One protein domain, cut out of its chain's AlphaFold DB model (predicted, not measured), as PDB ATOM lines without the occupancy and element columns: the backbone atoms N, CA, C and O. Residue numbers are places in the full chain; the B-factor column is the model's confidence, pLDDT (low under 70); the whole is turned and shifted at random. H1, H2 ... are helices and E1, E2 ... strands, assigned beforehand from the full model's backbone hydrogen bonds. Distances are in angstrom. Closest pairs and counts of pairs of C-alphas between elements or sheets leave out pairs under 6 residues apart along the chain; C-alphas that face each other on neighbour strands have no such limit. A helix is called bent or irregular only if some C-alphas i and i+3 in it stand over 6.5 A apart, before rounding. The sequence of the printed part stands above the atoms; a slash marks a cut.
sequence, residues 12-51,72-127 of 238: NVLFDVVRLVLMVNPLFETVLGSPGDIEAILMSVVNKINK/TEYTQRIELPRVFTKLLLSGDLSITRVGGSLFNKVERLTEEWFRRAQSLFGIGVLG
ATOM      1  N   ASN A  12     208.905 261.937 179.882       92.00
ATOM      2  CA  ASN A  12     209.321 260.648 180.436       92.00
ATOM      3  C   ASN A  12     208.137 259.694 180.691       92.00
ATOM      4  O   ASN A  12     208.305 258.479 180.581       92.00
ATOM      5  N   VAL A  13     206.937 260.218 180.969       94.12
ATOM      6  CA  VAL A  13     205.706 259.417 181.112       94.12
ATOM      7  C   VAL A  13     205.269 258.865 179.754       94.12
ATOM      8  O   VAL A  13     204.961 257.679 179.636       94.12
ATOM      9  N   LEU A  14     205.302 259.693 178.703       91.44
ATOM     10  CA  LEU A  14     205.036 259.234 177.335       91.44
ATOM     11  C   LEU A  14     206.041 258.166 176.900       91.44
ATOM     12  O   LEU A  14     205.669 257.189 176.253       91.44
ATOM     13  N   PHE A  15     207.305 258.319 177.283       89.12
ATOM     14  CA  PHE A  15     208.350 257.363 176.939       89.12
ATOM     15  C   PHE A  15     208.204 256.016 177.614       89.12
ATOM     16  O   PHE A  15     208.475 254.993 176.988       89.12
ATOM     17  N   ASP A  16     207.749 256.000 178.856       92.06
ATOM     18  CA  ASP A  16     207.375 254.766 179.526       92.06
ATOM     19  C   ASP A  16     206.280 254.017 178.749       92.06
ATOM     20  O   ASP A  16     206.374 252.802 178.580       92.06
ATOM     21  N   VAL A  17     205.305 254.733 178.178       90.00
ATOM     22  CA  VAL A  17     204.294 254.121 177.301       90.00
ATOM     23  C   VAL A  17     204.887 253.629 175.983       90.00
ATOM     24  O   VAL A  17     204.576 252.517 175.564       90.00
ATOM     25  N   VAL A  18     205.761 254.404 175.336       88.44
ATOM     26  CA  VAL A  18     206.450 253.958 174.110       88.44
ATOM     27  C   VAL A  18     207.211 252.658 174.372       88.44
ATOM     28  O   VAL A  18     207.080 251.709 173.605       88.44
ATOM     29  N   ARG A  19     207.952 252.577 175.483       88.25
ATOM     30  CA  ARG A  19     208.680 251.364 175.878       88.25
ATOM     31  C   ARG A  19     207.754 250.193 176.169       88.25
ATOM     32  O   ARG A  19     208.049 249.083 175.740       88.25
ATOM     33  N   LEU A  20     206.626 250.435 176.838       88.06
ATOM     34  CA  LEU A  20     205.613 249.406 177.052       88.06
ATOM     35  C   LEU A  20     205.105 248.846 175.720       88.06
ATOM     36  O   LEU A  20     205.086 247.635 175.537       88.06
ATOM     37  N   VAL A  21     204.748 249.716 174.774       84.50
ATOM     38  CA  VAL A  21     204.251 249.306 173.452       84.50
ATOM     39  C   VAL A  21     205.325 248.551 172.666       84.50
ATOM     40  O   VAL A  21     205.028 247.514 172.082       84.50
ATOM     41  N   LEU A  22     206.573 249.026 172.672       83.38
ATOM     42  CA  LEU A  22     207.689 248.345 172.006       83.38
ATOM     43  C   LEU A  22     207.973 246.963 172.599       83.38
ATOM     44  O   LEU A  22     208.286 246.041 171.855       83.38
ATOM     45  N   MET A  23     207.828 246.804 173.915       82.75
ATOM     46  CA  MET A  23     207.988 245.513 174.584       82.75
ATOM     47  C   MET A  23     206.839 244.551 174.252       82.75
ATOM     48  O   MET A  23     207.061 243.356 174.090       82.75
ATOM     49  N   VAL A  24     205.608 245.063 174.169       79.19
ATOM     50  CA  VAL A  24     204.391 244.247 174.043       79.19
ATOM     51  C   VAL A  24     204.054 243.892 172.585       79.19
ATOM     52  O   VAL A  24     203.554 242.800 172.328       79.19
ATOM     53  N   ASN A  25     204.349 244.754 171.608       73.12
ATOM     54  CA  ASN A  25     203.992 244.524 170.198       73.12
ATOM     55  C   ASN A  25     204.587 243.240 169.587       73.12
ATOM     56  O   ASN A  25     203.812 242.459 169.030       73.12
ATOM     57  N   PRO A  26     205.900 242.954 169.714       68.38
ATOM     58  CA  PRO A  26     206.485 241.731 169.155       68.38
ATOM     59  C   PRO A  26     205.858 240.455 169.733       68.38
ATOM     60  O   PRO A  26     205.883 239.391 169.118       68.38
ATOM     61  N   LEU A  27     205.281 240.549 170.929       64.38
ATOM     62  CA  LEU A  27     204.680 239.420 171.622       64.38
ATOM     63  C   LEU A  27     203.283 239.108 171.126       64.38
ATOM     64  O   LEU A  27     202.958 237.933 171.002       64.38
ATOM     65  N   PHE A  28     202.483 240.123 170.793       61.19
ATOM     66  CA  PHE A  28     201.227 239.892 170.085       61.19
ATOM     67  C   PHE A  28     201.483 239.178 168.755       61.19
ATOM     68  O   PHE A  28     200.816 238.193 168.459       61.19
ATOM     69  N   GLU A  29     202.494 239.609 167.998       60.75
ATOM     70  CA  GLU A  29     202.883 238.953 166.743       60.75
ATOM     71  C   GLU A  29     203.354 237.505 166.970       60.75
ATOM     72  O   GLU A  29     202.950 236.601 166.241       60.75
ATOM     73  N   THR A  30     204.137 237.260 168.024       62.47
ATOM     74  CA  THR A  30     204.632 235.914 168.373       62.47
ATOM     75  C   THR A  30     203.504 234.977 168.828       62.47
ATOM     76  O   THR A  30     203.441 233.830 168.391       62.47
ATOM     77  N   VAL A  31     202.588 235.460 169.675       58.91
ATOM     78  CA  VAL A  31     201.433 234.697 170.188       58.91
ATOM     79  C   VAL A  31     200.456 234.338 169.068       58.91
ATOM     80  O   VAL A  31     199.937 233.224 169.047       58.91
ATOM     81  N   LEU A  32     200.233 235.247 168.114       59.47
ATOM     82  CA  LEU A  32     199.400 234.982 166.938       59.47
ATOM     83  C   LEU A  32     200.047 233.979 165.966       59.47
ATOM     84  O   LEU A  32     199.327 233.300 165.237       59.47
ATOM     85  N   GLY A  33     201.381 233.875 165.953       59.00
ATOM     86  CA  GLY A  33     202.129 232.975 165.070       59.00
ATOM     87  C   GLY A  33     202.329 231.547 165.597       59.00
ATOM     88  O   GLY A  33     202.384 230.623 164.790       59.00
ATOM     89  N   SER A  34     202.420 231.348 166.920       60.97
ATOM     90  CA  SER A  34     202.678 230.036 167.548       60.97
ATOM     91  C   SER A  34     201.922 229.868 168.879       60.97
ATOM     92  O   SER A  34     202.459 230.183 169.943       60.97
ATOM     93  N   PRO A  35     200.691 229.326 168.860       56.88
ATOM     94  CA  PRO A  35     199.817 229.287 170.035       56.88
ATOM     95  C   PRO A  35     200.141 228.209 171.090       56.88
ATOM     96  O   PRO A  35     199.444 228.127 172.098       56.88
ATOM     97  N   GLY A  36     201.173 227.383 170.889       62.16
ATOM     98  CA  GLY A  36     201.445 226.203 171.726       62.16
ATOM     99  C   GLY A  36     201.857 226.491 173.177       62.16
ATOM    100  O   GLY A  36     201.508 225.709 174.051       62.16
ATOM    101  N   ASP A  37     202.520 227.625 173.442       63.25
ATOM    102  CA  ASP A  37     203.109 227.957 174.757       63.25
ATOM    103  C   ASP A  37     202.749 229.378 175.233       63.25
ATOM    104  O   ASP A  37     203.547 230.080 175.866       63.25
ATOM    105  N   ILE A  38     201.538 229.843 174.911       64.38
ATOM    106  CA  ILE A  38     201.102 231.228 175.161       64.38
ATOM    107  C   ILE A  38     201.242 231.617 176.634       64.38
ATOM    108  O   ILE A  38     201.718 232.709 176.924       64.38
ATOM    109  N   GLU A  39     200.862 230.742 177.565       62.62
ATOM    110  CA  GLU A  39     200.821 231.063 178.996       62.62
ATOM    111  C   GLU A  39     202.225 231.251 179.597       62.62
ATOM    112  O   GLU A  39     202.473 232.222 180.315       62.62
ATOM    113  N   ALA A  40     203.183 230.393 179.232       63.91
ATOM    114  CA  ALA A  40     204.574 230.511 179.670       63.91
ATOM    115  C   ALA A  40     205.270 231.741 179.060       63.91
ATOM    116  O   ALA A  40     206.015 232.448 179.749       63.91
ATOM    117  N   ILE A  41     204.989 232.037 177.785       63.75
ATOM    118  CA  ILE A  41     205.492 233.227 177.088       63.75
ATOM    119  C   ILE A  41     204.905 234.496 177.718       63.75
ATOM    120  O   ILE A  41     205.663 235.411 178.049       63.75
ATOM    121  N   LEU A  42     203.591 234.536 177.969       65.75
ATOM    122  CA  LEU A  42     202.937 235.668 178.628       65.75
ATOM    123  C   LEU A  42     203.509 235.900 180.026       65.75
ATOM    124  O   LEU A  42     203.877 237.026 180.347       65.75
ATOM    125  N   MET A  43     203.637 234.857 180.848       64.56
ATOM    126  CA  MET A  43     204.142 234.987 182.217       64.56
ATOM    127  C   MET A  43     205.611 235.430 182.262       64.56
ATOM    128  O   MET A  43     205.977 236.281 183.075       64.56
ATOM    129  N   SER A  44     206.456 234.918 181.360       66.38
ATOM    130  CA  SER A  44     207.860 235.340 181.219       66.38
ATOM    131  C   SER A  44     207.989 236.817 180.844       66.38
ATOM    132  O   SER A  44     208.885 237.514 181.323       66.38
ATOM    133  N   VAL A  45     207.072 237.319 180.018       65.44
ATOM    134  CA  VAL A  45     207.032 238.724 179.609       65.44
ATOM    135  C   VAL A  45     206.485 239.599 180.715       65.44
ATOM    136  O   VAL A  45     207.113 240.598 181.049       65.44
ATOM    137  N   VAL A  46     205.309 239.271 181.252       68.81
ATOM    138  CA  VAL A  46     204.606 240.100 182.239       68.81
ATOM    139  C   VAL A  46     205.508 240.346 183.446       68.81
ATOM    140  O   VAL A  46     205.591 241.472 183.927       68.81
ATOM    141  N   ASN A  47     206.288 239.338 183.848       69.75
ATOM    142  CA  ASN A  47     207.272 239.459 184.923       69.75
ATOM    143  C   ASN A  47     208.479 240.357 184.584       69.75
ATOM    144  O   ASN A  47     209.164 240.816 185.498       69.75
ATOM    145  N   LYS A  48     208.752 240.624 183.300       74.88
ATOM    146  CA  LYS A  48     209.817 241.526 182.823       74.88
ATOM    147  C   LYS A  48     209.330 242.946 182.537       74.88
ATOM    148  O   LYS A  48     210.163 243.840 182.390       74.88
ATOM    149  N   ILE A  49     208.018 243.173 182.437       81.75
ATOM    150  CA  ILE A  49     207.490 244.514 182.187       81.75
ATOM    151  C   ILE A  49     207.740 245.380 183.420       81.75
ATOM    152  O   ILE A  49     207.353 245.052 184.542       81.75
ATOM    153  N   ASN A  50     208.373 246.527 183.195       87.06
ATOM    154  CA  ASN A  50     208.617 247.480 184.258       87.06
ATOM    155  C   ASN A  50     207.281 248.029 184.805       87.06
ATOM    156  O   ASN A  50     206.448 248.551 184.059       87.06
ATOM    157  N   LYS A  51     207.084 247.937 186.127       86.62
ATOM    158  CA  LYS A  51     205.836 248.346 186.795       86.62
ATOM    159  C   LYS A  51     205.537 249.833 186.616       86.62
ATOM    160  O   LYS A  51     204.371 250.205 186.500       86.62
ATOM    161  N   THR A  72     204.434 270.196 177.002       95.06
ATOM    162  CA  THR A  72     204.871 271.517 176.508       95.06
ATOM    163  C   THR A  72     205.429 271.442 175.081       95.06
ATOM    164  O   THR A  72     205.923 270.394 174.653       95.06
ATOM    165  N   GLU A  73     205.430 272.560 174.349       92.44
ATOM    166  CA  GLU A  73     206.130 272.671 173.055       92.44
ATOM    167  C   GLU A  73     207.625 272.343 173.159       92.44
ATOM    168  O   GLU A  73     208.177 271.657 172.299       92.44
ATOM    169  N   TYR A  74     208.280 272.785 174.234       90.25
ATOM    170  CA  TYR A  74     209.681 272.471 174.521       90.25
ATOM    171  C   TYR A  74     209.900 270.965 174.682       90.25
ATOM    172  O   TYR A  74     210.831 270.392 174.110       90.25
ATOM    173  N   THR A  75     209.003 270.306 175.415       90.31
ATOM    174  CA  THR A  75     209.005 268.855 175.563       90.31
ATOM    175  C   THR A  75     208.844 268.177 174.202       90.31
ATOM    176  O   THR A  75     209.633 267.298 173.861       90.31
ATOM    177  N   GLN A  76     207.877 268.620 173.396       91.75
ATOM    178  CA  GLN A  76     207.594 268.045 172.082       91.75
ATOM    179  C   GLN A  76     208.768 268.190 171.104       91.75
ATOM    180  O   GLN A  76     209.096 267.243 170.394       91.75
ATOM    181  N   ARG A  77     209.395 269.370 171.050       91.12
ATOM    182  CA  ARG A  77     210.377 269.723 170.013       91.12
ATOM    183  C   ARG A  77     211.825 269.433 170.396       91.12
ATOM    184  O   ARG A  77     212.671 269.376 169.511       91.12
ATOM    185  N   ILE A  78     212.129 269.262 171.686       90.50
ATOM    186  CA  ILE A  78     213.508 269.073 172.170       90.50
ATOM    187  C   ILE A  78     213.658 267.760 172.936       90.50
ATOM    188  O   ILE A  78     214.492 266.925 172.580       90.50
ATOM    189  N   GLU A  79     212.847 267.546 173.973       91.00
ATOM    190  CA  GLU A  79     212.982 266.353 174.816       91.00
ATOM    191  C   GLU A  79     212.539 265.085 174.094       91.00
ATOM    192  O   GLU A  79     213.226 264.063 174.196       91.00
ATOM    193  N   LEU A  80     211.451 265.141 173.314       91.00
ATOM    194  CA  LEU A  80     211.011 263.954 172.594       91.00
ATOM    195  C   LEU A  80     212.080 263.463 171.589       91.00
ATOM    196  O   LEU A  80     212.488 262.301 171.699       91.00
ATOM    197  N   PRO A  81     212.637 264.309 170.690       92.38
ATOM    198  CA  PRO A  81     213.721 263.896 169.794       92.38
ATOM    199  C   PRO A  81     214.953 263.362 170.532       92.38
ATOM    200  O   PRO A  81     215.561 262.372 170.107       92.38
ATOM    201  N   ARG A  82     215.313 263.970 171.674       91.31
ATOM    202  CA  ARG A  82     216.437 263.516 172.506       91.31
ATOM    203  C   ARG A  82     216.249 262.074 172.955       91.31
ATOM    204  O   ARG A  82     217.198 261.292 172.925       91.31
ATOM    205  N   VAL A  83     215.052 261.698 173.388       88.69
ATOM    206  CA  VAL A  83     214.808 260.337 173.868       88.69
ATOM    207  C   VAL A  83     214.622 259.345 172.721       88.69
ATOM    208  O   VAL A  83     215.143 258.237 172.828       88.69
ATOM    209  N   PHE A  84     214.005 259.722 171.597       89.94
ATOM    210  CA  PHE A  84     213.992 258.854 170.409       89.94
ATOM    211  C   PHE A  84     215.403 258.553 169.904       89.94
ATOM    212  O   PHE A  84     215.703 257.416 169.549       89.94
ATOM    213  N   THR A  85     216.305 259.531 169.980       90.62
ATOM    214  CA  THR A  85     217.732 259.310 169.713       90.62
ATOM    215  C   THR A  85     218.327 258.275 170.670       90.62
ATOM    216  O   THR A  85     219.048 257.384 170.232       90.62
ATOM    217  N   LYS A  86     217.997 258.326 171.969       89.69
ATOM    218  CA  LYS A  86     218.454 257.315 172.941       89.69
ATOM    219  C   LYS A  86     217.938 255.914 172.604       89.69
ATOM    220  O   LYS A  86     218.728 254.986 172.680       89.69
ATOM    221  N   LEU A  87     216.667 255.777 172.217       87.81
ATOM    222  CA  LEU A  87     216.070 254.488 171.832       87.81
ATOM    223  C   LEU A  87     216.722 253.892 170.574       87.81
ATOM    224  O   LEU A  87     216.900 252.683 170.478       87.81
ATOM    225  N   LEU A  88     217.105 254.737 169.613       88.56
ATOM    226  CA  LEU A  88     217.874 254.298 168.446       88.56
ATOM    227  C   LEU A  88     219.272 253.811 168.850       88.56
ATOM    228  O   LEU A  88     219.728 252.774 168.378       88.56
ATOM    229  N   LEU A  89     219.954 254.546 169.734       87.94
ATOM    230  CA  LEU A  89     221.307 254.207 170.183       87.94
ATOM    231  C   LEU A  89     221.351 252.975 171.098       87.94
ATOM    232  O   LEU A  89     222.356 252.270 171.100       87.94
ATOM    233  N   SER A  90     220.291 252.706 171.865       86.50
ATOM    234  CA  SER A  90     220.165 251.485 172.673       86.50
ATOM    235  C   SER A  90     219.773 250.255 171.853       86.50
ATOM    236  O   SER A  90     219.846 249.145 172.369       86.50
ATOM    237  N   GLY A  91     219.369 250.435 170.592       84.88
ATOM    238  CA  GLY A  91     218.858 249.359 169.744       84.88
ATOM    239  C   GLY A  91     217.401 248.975 170.023       84.88
ATOM    240  O   GLY A  91     216.905 248.042 169.398       84.88
ATOM    241  N   ASP A  92     216.700 249.704 170.900       82.81
ATOM    242  CA  ASP A  92     215.266 249.501 171.171       82.81
ATOM    243  C   ASP A  92     214.400 249.870 169.955       82.81
ATOM    244  O   ASP A  92     213.305 249.342 169.761       82.81
ATOM    245  N   LEU A  93     214.891 250.793 169.125       83.50
ATOM    246  CA  LEU A  93     214.333 251.106 167.817       83.50
ATOM    247  C   LEU A  93     215.358 250.795 166.735       83.50
ATOM    248  O   LEU A  93     216.478 251.307 166.749       83.50
ATOM    249  N   SER A  94     214.945 250.004 165.750       78.88
ATOM    250  CA  SER A  94     215.744 249.780 164.556       78.88
ATOM    251  C   SER A  94     215.532 250.904 163.543       78.88
ATOM    252  O   SER A  94     214.445 251.468 163.384       78.88
ATOM    253  N   ILE A  95     216.600 251.232 162.825       75.12
ATOM    254  CA  ILE A  95     216.558 252.115 161.667       75.12
ATOM    255  C   ILE A  95     217.047 251.321 160.463       75.12
ATOM    256  O   ILE A  95     218.196 250.887 160.403       75.12
ATOM    257  N   THR A  96     216.172 251.114 159.482       69.56
ATOM    258  CA  THR A  96     216.616 250.652 158.169       69.56
ATOM    259  C   THR A  96     217.475 251.744 157.554       69.56
ATOM    260  O   THR A  96     217.099 252.918 157.538       69.56
ATOM    261  N   ARG A  97     218.670 251.365 157.095       65.56
ATOM    262  CA  ARG A  97     219.621 252.291 156.486       65.56
ATOM    263  C   ARG A  97     219.071 252.727 155.131       65.56
ATOM    264  O   ARG A  97     219.304 252.085 154.116       65.56
ATOM    265  N   VAL A  98     218.305 253.807 155.138       60.44
ATOM    266  CA  VAL A  98     217.847 254.503 153.938       60.44
ATOM    267  C   VAL A  98     218.629 255.813 153.880       60.44
ATOM    268  O   VAL A  98     218.823 256.446 154.917       60.44
ATOM    269  N   GLY A  99     219.145 256.194 152.709       73.19
ATOM    270  CA  GLY A  99     219.867 257.463 152.554       73.19
ATOM    271  C   GLY A  99     219.052 258.654 153.083       73.19
ATOM    272  O   GLY A  99     217.826 258.652 152.994       73.19
ATOM    273  N   GLY A 100     219.721 259.660 153.655       80.19
ATOM    274  CA  GLY A 100     219.075 260.862 154.198       80.19
ATOM    275  C   GLY A 100     219.629 261.314 155.553       80.19
ATOM    276  O   GLY A 100     220.610 260.774 156.059       80.19
ATOM    277  N   SER A 101     218.991 262.336 156.131       86.94
ATOM    278  CA  SER A 101     219.377 262.927 157.418       86.94
ATOM    279  C   SER A 101     218.841 262.116 158.603       86.94
ATOM    280  O   SER A 101     217.634 261.874 158.700       86.94
ATOM    281  N   LEU A 102     219.726 261.756 159.543       84.94
ATOM    282  CA  LEU A 102     219.342 261.142 160.822       84.94
ATOM    283  C   LEU A 102     218.373 262.041 161.603       84.94
ATOM    284  O   LEU A 102     217.436 261.534 162.214       84.94
ATOM    285  N   PHE A 103     218.558 263.362 161.531       87.75
ATOM    286  CA  PHE A 103     217.677 264.330 162.179       87.75
ATOM    287  C   PHE A 103     216.232 264.185 161.688       87.75
ATOM    288  O   PHE A 103     215.340 263.943 162.494       87.75
ATOM    289  N   ASN A 104     216.014 264.194 160.369       89.00
ATOM    290  CA  ASN A 104     214.676 264.057 159.779       89.00
ATOM    291  C   ASN A 104     214.031 262.711 160.140       89.00
ATOM    292  O   ASN A 104     212.809 262.592 160.230       89.00
ATOM    293  N   LYS A 105     214.845 261.664 160.332       88.12
ATOM    294  CA  LYS A 105     214.341 260.362 160.771       88.12
ATOM    295  C   LYS A 105     213.884 260.397 162.228       88.12
ATOM    296  O   LYS A 105     212.811 259.875 162.519       88.12
ATOM    297  N   VAL A 106     214.672 260.996 163.120       90.81
ATOM    298  CA  VAL A 106     214.310 261.170 164.536       90.81
ATOM    299  C   VAL A 106     213.071 262.050 164.674       90.81
ATOM    300  O   VAL A 106     212.171 261.714 165.442       90.81
ATOM    301  N   GLU A 107     212.997 263.137 163.911       90.75
ATOM    302  CA  GLU A 107     211.841 264.032 163.860       90.75
ATOM    303  C   GLU A 107     210.577 263.274 163.443       90.75
ATOM    304  O   GLU A 107     209.601 263.252 164.188       90.75
ATOM    305  N   ARG A 108     210.627 262.527 162.333       90.00
ATOM    306  CA  ARG A 108     209.487 261.719 161.876       90.00
ATOM    307  C   ARG A 108     209.054 260.671 162.898       90.00
ATOM    308  O   ARG A 108     207.864 260.522 163.147       90.00
ATOM    309  N   LEU A 109     210.005 259.958 163.508       89.12
ATOM    310  CA  LEU A 109     209.697 258.996 164.574       89.12
ATOM    311  C   LEU A 109     209.010 259.688 165.753       89.12
ATOM    312  O   LEU A 109     208.029 259.176 166.286       89.12
ATOM    313  N   THR A 110     209.503 260.867 166.130       91.12
ATOM    314  CA  THR A 110     208.924 261.672 167.205       91.12
ATOM    315  C   THR A 110     207.480 262.055 166.892       91.12
ATOM    316  O   THR A 110     206.599 261.841 167.724       91.12
ATOM    317  N   GLU A 111     207.210 262.556 165.687       91.56
ATOM    318  CA  GLU A 111     205.862 262.921 165.238       91.56
ATOM    319  C   GLU A 111     204.914 261.719 165.175       91.56
ATOM    320  O   GLU A 111     203.776 261.803 165.639       91.56
ATOM    321  N   GLU A 112     205.368 260.592 164.619       90.56
ATOM    322  CA  GLU A 112     204.574 259.367 164.493       90.56
ATOM    323  C   GLU A 112     204.150 258.836 165.865       90.56
ATOM    324  O   GLU A 112     202.972 258.541 166.091       90.56
ATOM    325  N   TRP A 113     205.092 258.746 166.805       88.81
ATOM    326  CA  TRP A 113     204.804 258.278 168.155       88.81
ATOM    327  C   TRP A 113     203.976 259.271 168.957       88.81
ATOM    328  O   TRP A 113     203.060 258.857 169.669       88.81
ATOM    329  N   PHE A 114     204.235 260.570 168.815       90.31
ATOM    330  CA  PHE A 114     203.414 261.578 169.469       90.31
ATOM    331  C   PHE A 114     201.971 261.548 168.950       90.31
ATOM    332  O   PHE A 114     201.041 261.562 169.750       90.31
ATOM    333  N   ARG A 115     201.756 261.385 167.638       90.62
ATOM    334  CA  ARG A 115     200.414 261.224 167.049       90.62
ATOM    335  C   ARG A 115     199.688 259.997 167.602       90.62
ATOM    336  O   ARG A 115     198.486 260.058 167.853       90.62
ATOM    337  N   ARG A 116     200.402 258.888 167.828       88.19
ATOM    338  CA  ARG A 116     199.836 257.699 168.490       88.19
ATOM    339  C   ARG A 116     199.428 258.005 169.930       88.19
ATOM    340  O   ARG A 116     198.302 257.697 170.299       88.19
ATOM    341  N   ALA A 117     200.296 258.645 170.713       85.38
ATOM    342  CA  ALA A 117     199.979 259.043 172.086       85.38
ATOM    343  C   ALA A 117     198.785 260.016 172.146       85.38
ATOM    344  O   ALA A 117     197.888 259.845 172.968       85.38
ATOM    345  N   GLN A 118     198.723 260.984 171.230       89.12
ATOM    346  CA  GLN A 118     197.594 261.901 171.082       89.12
ATOM    347  C   GLN A 118     196.296 261.158 170.746       89.12
ATOM    348  O   GLN A 118     195.255 261.457 171.324       89.12
ATOM    349  N   SER A 119     196.343 260.176 169.845       88.75
ATOM    350  CA  SER A 119     195.175 259.361 169.490       88.75
ATOM    351  C   SER A 119     194.681 258.511 170.666       88.75
ATOM    352  O   SER A 119     193.484 258.477 170.942       88.75
ATOM    353  N   LEU A 120     195.607 257.865 171.385       86.50
ATOM    354  CA  LEU A 120     195.300 256.956 172.493       86.50
ATOM    355  C   LEU A 120     194.791 257.683 173.741       86.50
ATOM    356  O   LEU A 120     193.846 257.220 174.369       86.50
ATOM    357  N   PHE A 121     195.406 258.812 174.094       89.94
ATOM    358  CA  PHE A 121     195.184 259.476 175.384       89.94
ATOM    359  C   PHE A 121     194.602 260.887 175.257       89.94
ATOM    360  O   PHE A 121     194.351 261.549 176.259       89.94
ATOM    361  N   GLY A 122     194.402 261.392 174.036       90.44
ATOM    362  CA  GLY A 122     193.895 262.748 173.817       90.44
ATOM    363  C   GLY A 122     194.864 263.852 174.250       90.44
ATOM    364  O   GLY A 122     194.410 264.949 174.572       90.44
ATOM    365  N   ILE A 123     196.171 263.562 174.283       92.38
ATOM    366  CA  ILE A 123     197.205 264.485 174.768       92.38
ATOM    367  C   ILE A 123     197.427 265.621 173.768       92.38
ATOM    368  O   ILE A 123     197.725 265.388 172.597       92.38
ATOM    369  N   GLY A 124     197.282 266.852 174.247       93.69
ATOM    370  CA  GLY A 124     197.550 268.072 173.496       93.69
ATOM    371  C   GLY A 124     198.980 268.583 173.663       93.69
ATOM    372  O   GLY A 124     199.779 268.057 174.441       93.69
ATOM    373  N   VAL A 125     199.283 269.660 172.942       94.81
ATOM    374  CA  VAL A 125     200.511 270.441 173.122       94.81
ATOM    375  C   VAL A 125     200.130 271.797 173.692       94.81
ATOM    376  O   VAL A 125     199.230 272.460 173.179       94.81
ATOM    377  N   LEU A 126     200.814 272.193 174.757       95.12
ATOM    378  CA  LEU A 126     200.654 273.478 175.408       95.12
ATOM    379  C   LEU A 126     201.799 274.406 175.002       95.12
ATOM    380  O   LEU A 126     202.968 274.119 175.274       95.12
ATOM    381  N   GLY A 127     201.440 275.525 174.374       94.19
ATOM    382  CA  GLY A 127     202.366 276.624 174.126       94.19
ATOM    383  C   GLY A 127     202.805 277.265 175.435       94.19
ATOM    384  O   GLY A 127     201.979 277.471 176.329       94.19
TER     385      GLY A 127
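Overview. This is residues 12 to 51 and 72 to 127 of the 238 residues of an uncharacterized protein of Vulcanisaeta sp (UniProt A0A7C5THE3). A long helix, H1, reaches away from a pair of crossed helices, H3 and H4; it is bent, but its arms H1a and H1b run on nearly straight, and at the far end H2 folds back beside H1b. H1a begins near both H3 and H4, the link between those two makes a loop of which residues 96 to 101 stick out, and the short strand E1 lies near the first residue of H3. The printed part has 96 residues with four named helices and one named strand, in the order H1, H2, H3, H4, E1, and its class is mostly helix. The whole is loose, with a radius of gyration of the C-alphas of 15.7 A, and its C-alphas span 48 by 33 by 20 A along the three main axes.

Along the chain. H1, residues 12 to 33, is the longest helix by residues. By its hydrogen bonds it was assigned as one helix, but it is bent: C-alphas 23 and 26 are 6.8 A apart. Its arm H1a, residues 12 to 23, begins at C-alpha 12 at (209.321, 260.648, 180.436) and is 16.3 A long from first to last C-alpha. The arm H1b, residues 26 to 33, is 10.6 A long. H2, residues 35 to 46, is 17.0 A long and irregular, with C-alphas 36 and 39 8.8 A apart. H3, residues 73 to 89, begins at C-alpha 73 at (206.130, 272.671, 173.055) and is 24.1 A long. It has a kink of 28 degrees near residue 80; it is neither bent nor irregular, but only just, with C-alphas 77 and 80 6.4 A apart. H4, residues 102 to 121, is 28.3 A long. E1, residues 124 to 126, is 6.5 A long and ends at C-alpha 126 at (200.654, 273.478, 175.408).

Arrangement. H1a and H1b stand at a shallow tilt of 26 degrees. H1a is close to H3 but not clearly touching; their closest C-alphas, of Phe 15 and Val 83, are 7.7 A apart. These two run the same way at a steep tilt of 36 degrees, only just steep. H1a is also close to H4 but not clearly touching, with Leu 14 and Ala 117 closest at 7.3 A between C-alphas, and the two are about perpendicular at 87 degrees. H3 and H4 touch, with residues 80 to 85 of H3 and 106 to 110 of H4 alone. Their closest C-alphas, of Pro 81 and Thr 110, are 5.9 A apart, and they run opposite ways at a steep tilt of 66 degrees. H1b is close to H2 but not clearly touching, with the closest C-alphas, of Val 31 and Ile 38, 6.1 A apart. They run opposite ways at a shallow tilt of 17 degrees. H2 is apart from H3 and from H4. E1 pairs with no named strand; the closest C-alphas of H3 and E1, of Glu 73 and Leu 126, are 6.0 A apart. In H1a, H1b and H4 every O i to N i+4 pair is within hydrogen-bond range; in H2 6 of 8 are, and in H3 11 of 13.

Size, cuts and confidence. The two C-alphas farthest apart, those of Gly 36 and Gly 127, are 50.5 A apart. Residues 52 to 71 are cut out, and C-alphas 51 and 72 are 25.4 A apart across this cut, which lies in the link from H2 to H3. The link from H3 to H4, 12 residues, is long; those from H1 to H2 and from H4 to E1 are tight. Residues 32 to 37, of which 35 to 37 belong to H2, and residues 96 to 101 stand free. The mean pLDDT of the printed part is 81.7, and 25 residues, 26 to 47 and 96 to 98, are under 70.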